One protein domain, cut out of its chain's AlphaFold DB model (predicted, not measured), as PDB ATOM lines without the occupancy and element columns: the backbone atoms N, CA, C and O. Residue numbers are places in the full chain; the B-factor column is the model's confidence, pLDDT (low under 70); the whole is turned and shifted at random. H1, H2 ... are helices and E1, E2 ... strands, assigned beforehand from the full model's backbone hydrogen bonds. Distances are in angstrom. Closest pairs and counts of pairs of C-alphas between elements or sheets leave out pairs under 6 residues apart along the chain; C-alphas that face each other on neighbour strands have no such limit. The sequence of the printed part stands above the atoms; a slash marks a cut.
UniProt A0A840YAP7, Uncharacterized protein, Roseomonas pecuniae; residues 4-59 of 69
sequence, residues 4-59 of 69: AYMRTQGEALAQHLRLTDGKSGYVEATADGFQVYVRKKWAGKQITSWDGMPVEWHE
ATOM      1  N   ALA A   4     -14.454  45.999   4.526       83.50
ATOM      2  CA  ALA A   4     -13.630  45.148   5.382       83.50
ATOM      3  C   ALA A   4     -14.439  44.151   6.238       83.50
ATOM      4  O   ALA A   4     -13.984  43.031   6.472       83.50
ATOM      5  N   TYR A   5     -15.636  44.532   6.697       86.25
ATOM      6  CA  TYR A   5     -16.518  43.642   7.455       86.25
ATOM      7  C   TYR A   5     -17.041  42.513   6.565       86.25
ATOM      8  O   TYR A   5     -16.899  41.344   6.915       86.25
ATOM      9  N   MET A   6     -17.563  42.860   5.385       87.94
ATOM     10  CA  MET A   6     -18.051  41.891   4.396       87.94
ATOM     11  C   MET A   6     -16.945  40.935   3.956       87.94
ATOM     12  O   MET A   6     -17.156  39.726   3.912       87.94
ATOM     13  N   ARG A   7     -15.734  41.455   3.730       86.69
ATOM     14  CA  ARG A   7     -14.559  40.636   3.422       86.69
ATOM     15  C   ARG A   7     -14.244  39.638   4.535       86.69
ATOM     16  O   ARG A   7     -14.092  38.454   4.259       86.69
ATOM     17  N   THR A   8     -14.207  40.099   5.785       90.69
ATOM     18  CA  THR A   8     -13.921  39.241   6.948       90.69
ATOM     19  C   THR A   8     -14.989  38.157   7.113       90.69
ATOM     20  O   THR A   8     -14.665  36.995   7.352       90.69
ATOM     21  N   GLN A   9     -16.266  38.508   6.933       91.69
ATOM     22  CA  GLN A   9     -17.366  37.541   6.988       91.69
ATOM     23  C   GLN A   9     -17.335  36.553   5.816       91.69
ATOM     24  O   GLN A   9     -17.568  35.363   6.018       91.69
ATOM     25  N   GLY A  10     -16.981  37.006   4.612       90.25
ATOM     26  CA  GLY A  10     -16.809  36.143   3.445       90.25
ATOM     27  C   GLY A  10     -15.666  35.142   3.628       90.25
ATOM     28  O   GLY A  10     -15.817  33.966   3.302       90.25
ATOM     29  N   GLU A  11     -14.552  35.569   4.227       90.44
ATOM     30  CA  GLU A  11     -13.442  34.685   4.599       90.44
ATOM     31  C   GLU A  11     -13.859  33.670   5.672       90.44
ATOM     32  O   GLU A  11     -13.545  32.483   5.549       90.44
ATOM     33  N   ALA A  12     -14.618  34.098   6.686       92.56
ATOM     34  CA  ALA A  12     -15.160  33.205   7.710       92.56
ATOM     35  C   ALA A  12     -16.123  32.162   7.115       92.56
ATOM     36  O   ALA A  12     -16.028  30.976   7.441       92.56
ATOM     37  N   LEU A  13     -16.998  32.569   6.188       92.12
ATOM     38  CA  LEU A  13     -17.895  31.666   5.464       92.12
ATOM     39  C   LEU A  13     -17.107  30.685   4.582       92.12
ATOM     40  O   LEU A  13     -17.381  29.485   4.593       92.12
ATOM     41  N   ALA A  14     -16.077  31.156   3.872       91.56
ATOM     42  CA  ALA A  14     -15.202  30.293   3.080       91.56
ATOM     43  C   ALA A  14     -14.483  29.248   3.949       91.56
ATOM     44  O   ALA A  14     -14.395  28.081   3.560       91.56
ATOM     45  N   GLN A  15     -14.012  29.633   5.140       91.25
ATOM     46  CA  GLN A  15     -13.422  28.708   6.113       91.25
ATOM     47  C   GLN A  15     -14.445  27.698   6.636       91.25
ATOM     48  O   GLN A  15     -14.154  26.500   6.668       91.25
ATOM     49  N   HIS A  16     -15.652  28.152   6.982       91.62
ATOM     50  CA  HIS A  16     -16.740  27.287   7.440       91.62
ATOM     51  C   HIS A  16     -17.098  26.220   6.393       91.62
ATOM     52  O   HIS A  16     -17.245  25.041   6.717       91.62
ATOM     53  N   LEU A  17     -17.147  26.617   5.119       89.38
ATOM     54  CA  LEU A  17     -17.407  25.737   3.979       89.38
ATOM     55  C   LEU A  17     -16.163  24.975   3.492       89.38
ATOM     56  O   LEU A  17     -16.244  24.220   2.527       89.38
ATOM     57  N   ARG A  18     -14.998  25.142   4.128       89.12
ATOM     58  CA  ARG A  18     -13.726  24.526   3.700       89.12
ATOM     59  C   ARG A  18     -13.361  24.827   2.236       89.12
ATOM     60  O   ARG A  18     -12.680  24.037   1.588       89.12
ATOM     61  N   LEU A  19     -13.765  25.990   1.726       86.12
ATOM     62  CA  LEU A  19     -13.425  26.503   0.391       86.12
ATOM     63  C   LEU A  19     -12.105  27.293   0.402       86.12
ATOM     64  O   LEU A  19     -11.934  28.268  -0.323       86.12
ATOM     65  N   THR A  20     -11.162  26.885   1.248       82.81
ATOM     66  CA  THR A  20      -9.858  27.543   1.431       82.81
ATOM     67  C   THR A  20      -8.754  26.923   0.574       82.81
ATOM     68  O   THR A  20      -7.650  27.456   0.502       82.81
ATOM     69  N   ASP A  21      -9.042  25.811  -0.104       80.19
ATOM     70  CA  ASP A  21      -8.082  25.068  -0.926       80.19
ATOM     71  C   ASP A  21      -7.803  25.714  -2.299       80.19
ATOM     72  O   ASP A  21      -6.928  25.254  -3.038       80.19
ATOM     73  N   GLY A  22      -8.572  26.746  -2.673       72.94
ATOM     74  CA  GLY A  22      -8.505  27.436  -3.966       72.94
ATOM     75  C   GLY A  22      -8.879  26.572  -5.181       72.94
ATOM     76  O   GLY A  22      -8.795  27.031  -6.327       72.94
ATOM     77  N   LYS A  23      -9.282  25.315  -4.965       80.06
ATOM     78  CA  LYS A  23      -9.566  24.320  -6.010       80.06
ATOM     79  C   LYS A  23     -11.021  23.884  -6.006       80.06
ATOM     80  O   LYS A  23     -11.553  23.621  -7.081       80.06
ATOM     81  N   SER A  24     -11.654  23.811  -4.845       82.25
ATOM     82  CA  SER A  24     -13.039  23.367  -4.695       82.25
ATOM     83  C   SER A  24     -14.036  24.490  -4.962       82.25
ATOM     84  O   SER A  24     -15.123  24.229  -5.476       82.25
ATOM     85  N   GLY A  25     -13.648  25.739  -4.703       88.69
ATOM     86  CA  GLY A  25     -14.515  26.897  -4.862       88.69
ATOM     87  C   GLY A  25     -13.937  28.160  -4.235       88.69
ATOM     88  O   GLY A  25     -12.760  28.189  -3.877       88.69
ATOM     89  N   TYR A  26     -14.765  29.193  -4.125       89.25
ATOM     90  CA  TYR A  26     -14.490  30.415  -3.371       89.25
ATOM     91  C   TYR A  26     -15.804  31.082  -2.940       89.25
ATOM     92  O   TYR A  26     -16.875  30.740  -3.440       89.25
ATOM     93  N   VAL A  27     -15.708  32.026  -2.007       91.31
ATOM     94  CA  VAL A  27     -16.825  32.874  -1.578       91.31
ATOM     95  C   VAL A  27     -16.518  34.305  -1.981       91.31
ATOM     96  O   VAL A  27     -15.396  34.778  -1.793       91.31
ATOM     97  N   GLU A  28     -17.509  34.978  -2.539       90.25
ATOM     98  CA  GLU A  28     -17.468  36.388  -2.888       90.25
ATOM     99  C   GLU A  28     -18.461  37.138  -2.001       90.25
ATOM    100  O   GLU A  28     -19.619  36.742  -1.873       90.25
ATOM    101  N   ALA A  29     -17.983  38.180  -1.328       90.25
ATOM    102  CA  ALA A  29     -18.826  39.039  -0.511       90.25
ATOM    103  C   ALA A  29     -19.256  40.239  -1.359       90.25
ATOM    104  O   ALA A  29     -18.406  40.978  -1.859       90.25
ATOM    105  N   THR A  30     -20.562  40.416  -1.529       87.62
ATOM    106  CA  THR A  30     -21.164  41.529  -2.266       87.62
ATOM    107  C   THR A  30     -21.895  42.456  -1.294       87.62
ATOM    108  O   THR A  30     -22.009  42.173  -0.101       87.62
ATOM    109  N   ALA A  31     -22.385  43.600  -1.777       85.12
ATOM    110  CA  ALA A  31     -23.181  44.504  -0.946       85.12
ATOM    111  C   ALA A  31     -24.538  43.897  -0.539       85.12
ATOM    112  O   ALA A  31     -25.089  44.270   0.496       85.12
ATOM    113  N   ASP A  32     -25.050  42.960  -1.341       85.38
ATOM    114  CA  ASP A  32     -26.368  42.346  -1.174       85.38
ATOM    115  C   ASP A  32     -26.318  41.029  -0.379       85.38
ATOM    116  O   ASP A  32     -27.335  40.602   0.170       85.38
ATOM    117  N   GLY A  33     -25.145  40.392  -0.263       90.75
ATOM    118  CA  GLY A  33     -24.965  39.147   0.483       90.75
ATOM    119  C   GLY A  33     -23.675  38.410   0.136       90.75
ATOM    120  O   GLY A  33     -22.647  39.017  -0.159       90.75
ATOM    121  N   PHE A  34     -23.722  37.079   0.181       93.50
ATOM    122  CA  PHE A  34     -22.585  36.226  -0.160       93.50
ATOM    123  C   PHE A  34     -22.904  35.328  -1.346       93.50
ATOM    124  O   PHE A  34     -23.972  34.726  -1.418       93.50
ATOM    125  N   GLN A  35     -21.941  35.176  -2.241       93.31
ATOM    126  CA  GLN A  35     -22.029  34.281  -3.385       93.31
ATOM    127  C   GLN A  35     -20.989  33.177  -3.231       93.31
ATOM    128  O   GLN A  35     -19.789  33.424  -3.113       93.31
ATOM    129  N   VAL A  36     -21.457  31.935  -3.189       92.19
ATOM    130  CA  VAL A  36     -20.637  30.741  -3.011       92.19
ATOM    131  C   VAL A  36     -20.483  30.057  -4.358       92.19
ATOM    132  O   VAL A  36     -21.435  29.523  -4.923       92.19
ATOM    133  N   TYR A  37     -19.256  30.032  -4.853       90.75
ATOM    134  CA  TYR A  37     -18.894  29.443  -6.131       90.75
ATOM    135  C   TYR A  37     -18.202  28.108  -5.899       90.75
ATOM    136  O   TYR A  37     -17.116  28.072  -5.324       90.75
ATOM    137  N   VAL A  38     -18.786  27.003  -6.367       89.75
ATOM    138  CA  VAL A  38     -18.215  25.654  -6.214       89.75
ATOM    139  C   VAL A  38     -18.053  24.946  -7.554       89.75
ATOM    140  O   VAL A  38     -18.947  24.922  -8.399       89.75
ATOM    141  N   ARG A  39     -16.891  24.317  -7.756       85.38
ATOM    142  CA  ARG A  39     -16.557  23.645  -9.027       85.38
ATOM    143  C   ARG A  39     -17.306  22.339  -9.248       85.38
ATOM    144  O   ARG A  39     -17.406  21.862 -10.373       85.38
ATOM    145  N   LYS A  40     -17.774  21.729  -8.167       84.25
ATOM    146  CA  LYS A  40     -18.568  20.502  -8.169       84.25
ATOM    147  C   LYS A  40     -19.837  20.761  -7.376       84.25
ATOM    148  O   LYS A  40     -19.829  21.614  -6.493       84.25
ATOM    149  N   LYS A  41     -20.884  19.991  -7.660       84.75
ATOM    150  CA  LYS A  41     -22.109  19.970  -6.859       84.75
ATOM    151  C   LYS A  41     -21.782  19.865  -5.368       84.75
ATOM    152  O   LYS A  41     -20.995  18.998  -4.970       84.75
ATOM    153  N   TRP A  42     -22.372  20.740  -4.559       88.19
ATOM    154  CA  TRP A  42     -22.174  20.727  -3.121       88.19
ATOM    155  C   TRP A  42     -22.765  19.441  -2.543       88.19
ATOM    156  O   TRP A  42     -23.923  19.104  -2.778       88.19
ATOM    157  N   ALA A  43     -21.949  18.683  -1.813       82.19
ATOM    158  CA  ALA A  43     -22.371  17.394  -1.270       82.19
ATOM    159  C   ALA A  43     -23.242  17.531  -0.004       82.19
ATOM    160  O   ALA A  43     -23.880  16.564   0.405       82.19
ATOM    161  N   GLY A  44     -23.240  18.706   0.635       85.50
ATOM    162  CA  GLY A  44     -23.944  18.970   1.890       85.50
ATOM    163  C   GLY A  44     -25.228  19.781   1.722       85.50
ATOM    164  O   GLY A  44     -25.648  20.119   0.618       85.50
ATOM    165  N   LYS A  45     -25.843  20.147   2.852       87.94
ATOM    166  CA  LYS A  45     -26.937  21.123   2.863       87.94
ATOM    167  C   LYS A  45     -26.370  22.504   2.526       87.94
ATOM    168  O   LYS A  45     -25.425  22.954   3.173       87.94
ATOM    169  N   GLN A  46     -26.937  23.148   1.513       91.25
ATOM    170  CA  GLN A  46     -26.602  24.524   1.166       91.25
ATOM    171  C   GLN A  46     -27.117  25.472   2.252       91.25
ATOM    172  O   GLN A  46     -28.239  25.330   2.746       91.25
ATOM    173  N   ILE A  47     -26.270  26.418   2.643       91.38
ATOM    174  CA  ILE A  47     -26.620  27.466   3.599       91.38
ATOM    175  C   ILE A  47     -27.302  28.584   2.813       91.38
ATOM    176  O   ILE A  47     -26.767  29.006   1.797       91.38
ATOM    177  N   THR A  48     -28.464  29.054   3.253       92.94
ATOM    178  CA  THR A  48     -29.237  30.091   2.542       92.94
ATOM    179  C   THR A  48     -29.029  31.492   3.110       92.94
ATOM    180  O   THR A  48     -29.377  32.476   2.466       92.94
ATOM    181  N   SER A  49     -28.491  31.590   4.326       92.38
ATOM    182  CA  SER A  49     -28.146  32.853   4.967       92.38
ATOM    183  C   SER A  49     -26.929  32.706   5.879       92.38
ATOM    184  O   SER A  49     -26.735  31.673   6.521       92.38
ATOM    185  N   TRP A  50     -26.111  33.750   5.943       92.81
ATOM    186  CA  TRP A  50     -24.945  33.845   6.809       92.81
ATOM    187  C   TRP A  50     -24.947  35.216   7.470       92.81
ATOM    188  O   TRP A  50     -25.052  36.227   6.782       92.81
ATOM    189  N   ASP A  51     -24.886  35.242   8.801       88.94
ATOM    190  CA  ASP A  51     -24.887  36.486   9.584       88.94
ATOM    191  C   ASP A  51     -26.051  37.447   9.238       88.94
ATOM    192  O   ASP A  51     -25.909  38.662   9.160       88.94
ATOM    193  N   GLY A  52     -27.232  36.884   8.964       88.62
ATOM    194  CA  GLY A  52     -28.422  37.652   8.587       88.62
ATOM    195  C   GLY A  52     -28.461  38.137   7.131       88.62
ATOM    196  O   GLY A  52     -29.469  38.713   6.730       88.62
ATOM    197  N   MET A  53     -27.432  37.860   6.325       91.88
ATOM    198  CA  MET A  53     -27.403  38.160   4.888       91.88
ATOM    199  C   MET A  53     -27.685  36.918   4.037       91.88
ATOM    200  O   MET A  53     -27.385  35.803   4.473       91.88
ATOM    201  N   PRO A  54     -28.264  37.067   2.833       93.56
ATOM    202  CA  PRO A  54     -28.531  35.938   1.947       93.56
ATOM    203  C   PRO A  54     -27.237  35.320   1.400       93.56
ATOM    204  O   PRO A  54     -26.232  36.006   1.207       93.56
ATOM    205  N   VAL A  55     -27.281  34.009   1.143       94.75
ATOM    206  CA  VAL A  55     -26.197  33.257   0.499       94.75
ATOM    207  C   VAL A  55     -26.716  32.593  -0.772       94.75
ATOM    208  O   VAL A  55     -27.618  31.755  -0.723       94.75
ATOM    209  N   GLU A  56     -26.111  32.934  -1.903       93.81
ATOM    210  CA  GLU A  56     -26.416  32.367  -3.213       93.81
ATOM    211  C   GLU A  56     -25.377  31.317  -3.607       93.81
ATOM    212  O   GLU A  56     -24.182  31.490  -3.374       93.81
ATOM    213  N   TRP A  57     -25.824  30.213  -4.210       92.81
ATOM    214  CA  TRP A  57     -24.955  29.105  -4.605       92.81
ATOM    215  C   TRP A  57     -24.847  29.002  -6.120       92.81
ATOM    216  O   TRP A  57     -25.836  28.812  -6.826       92.81
ATOM    217  N   HIS A  58     -23.612  29.031  -6.602       91.12
ATOM    218  CA  HIS A  58     -23.254  28.809  -7.991       91.12
ATOM    219  C   HIS A  58     -22.446  27.517  -8.085       91.12
ATOM    220  O   HIS A  58     -21.249  27.475  -7.790       91.12
ATOM    221  N   GLU A  59     -23.115  26.439  -8.477       89.94
ATOM    222  CA  GLU A  59     -22.499  25.123  -8.613       89.94
ATOM    223  C   GLU A  59     -22.049  24.833 -10.042       89.94
ATOM    224  O   GLU A  59     -22.566  25.394 -11.005       89.94
TER     225      GLU A  59
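AT A GLANCE: This is residues 4 to 59 of the 69 residues of an uncharacterized protein of Roseomonas pecuniae (UniProt A0A840YAP7). One helix, H1, covers the E1 side of one face of a small three-stranded sheet, and the long link of residues 39 to 52 loops back by E3 on the helix's side. The 56 printed residues hold H1, E1, E2 and E3 in that order; the sheet is mixed, ordered E1, E2, E3, and the class is mixed. The whole is compact, radius of gyration of the C-alphas 10.2 A, spanning 27 by 20 by 15 A.

HOW THE PARTS SIT: H1, residues 4 to 16, is on the sheet at a height of 7.1 A, two layers, a helix on one face. It lies over E1, residues 25 to 29, along the strands at 24 degrees on the local plane; the closest C-alphas, of Gly 10 and Ala 29, are 5.3 A apart. It is only just not over E2, residues 34 to 38, on which 2 C-alphas fall. In H1 every O i to N i+4 pair is within hydrogen-bond range. E1 and E2 form an antiparallel hairpin, with N 28 and O 35 at 2.8 A. E2 and E3, residues 53 to 59, are parallel, with N 36 and O 56 at 2.8 A.

IN THESE COORDINATES: H1 measures 18.2 A from C-alpha 4 at (-13.630, 45.148, 5.382); E3 measures 19.4 A to C-alpha 59 at (-22.499, 25.123, -8.613).

THE WHOLE: The farthest C-alphas, of Ala 4 and Ala 43, are 29.8 A apart. The printed part has no cut; the link E2 to E3 is long. No printed residue is under 70 in pLDDT.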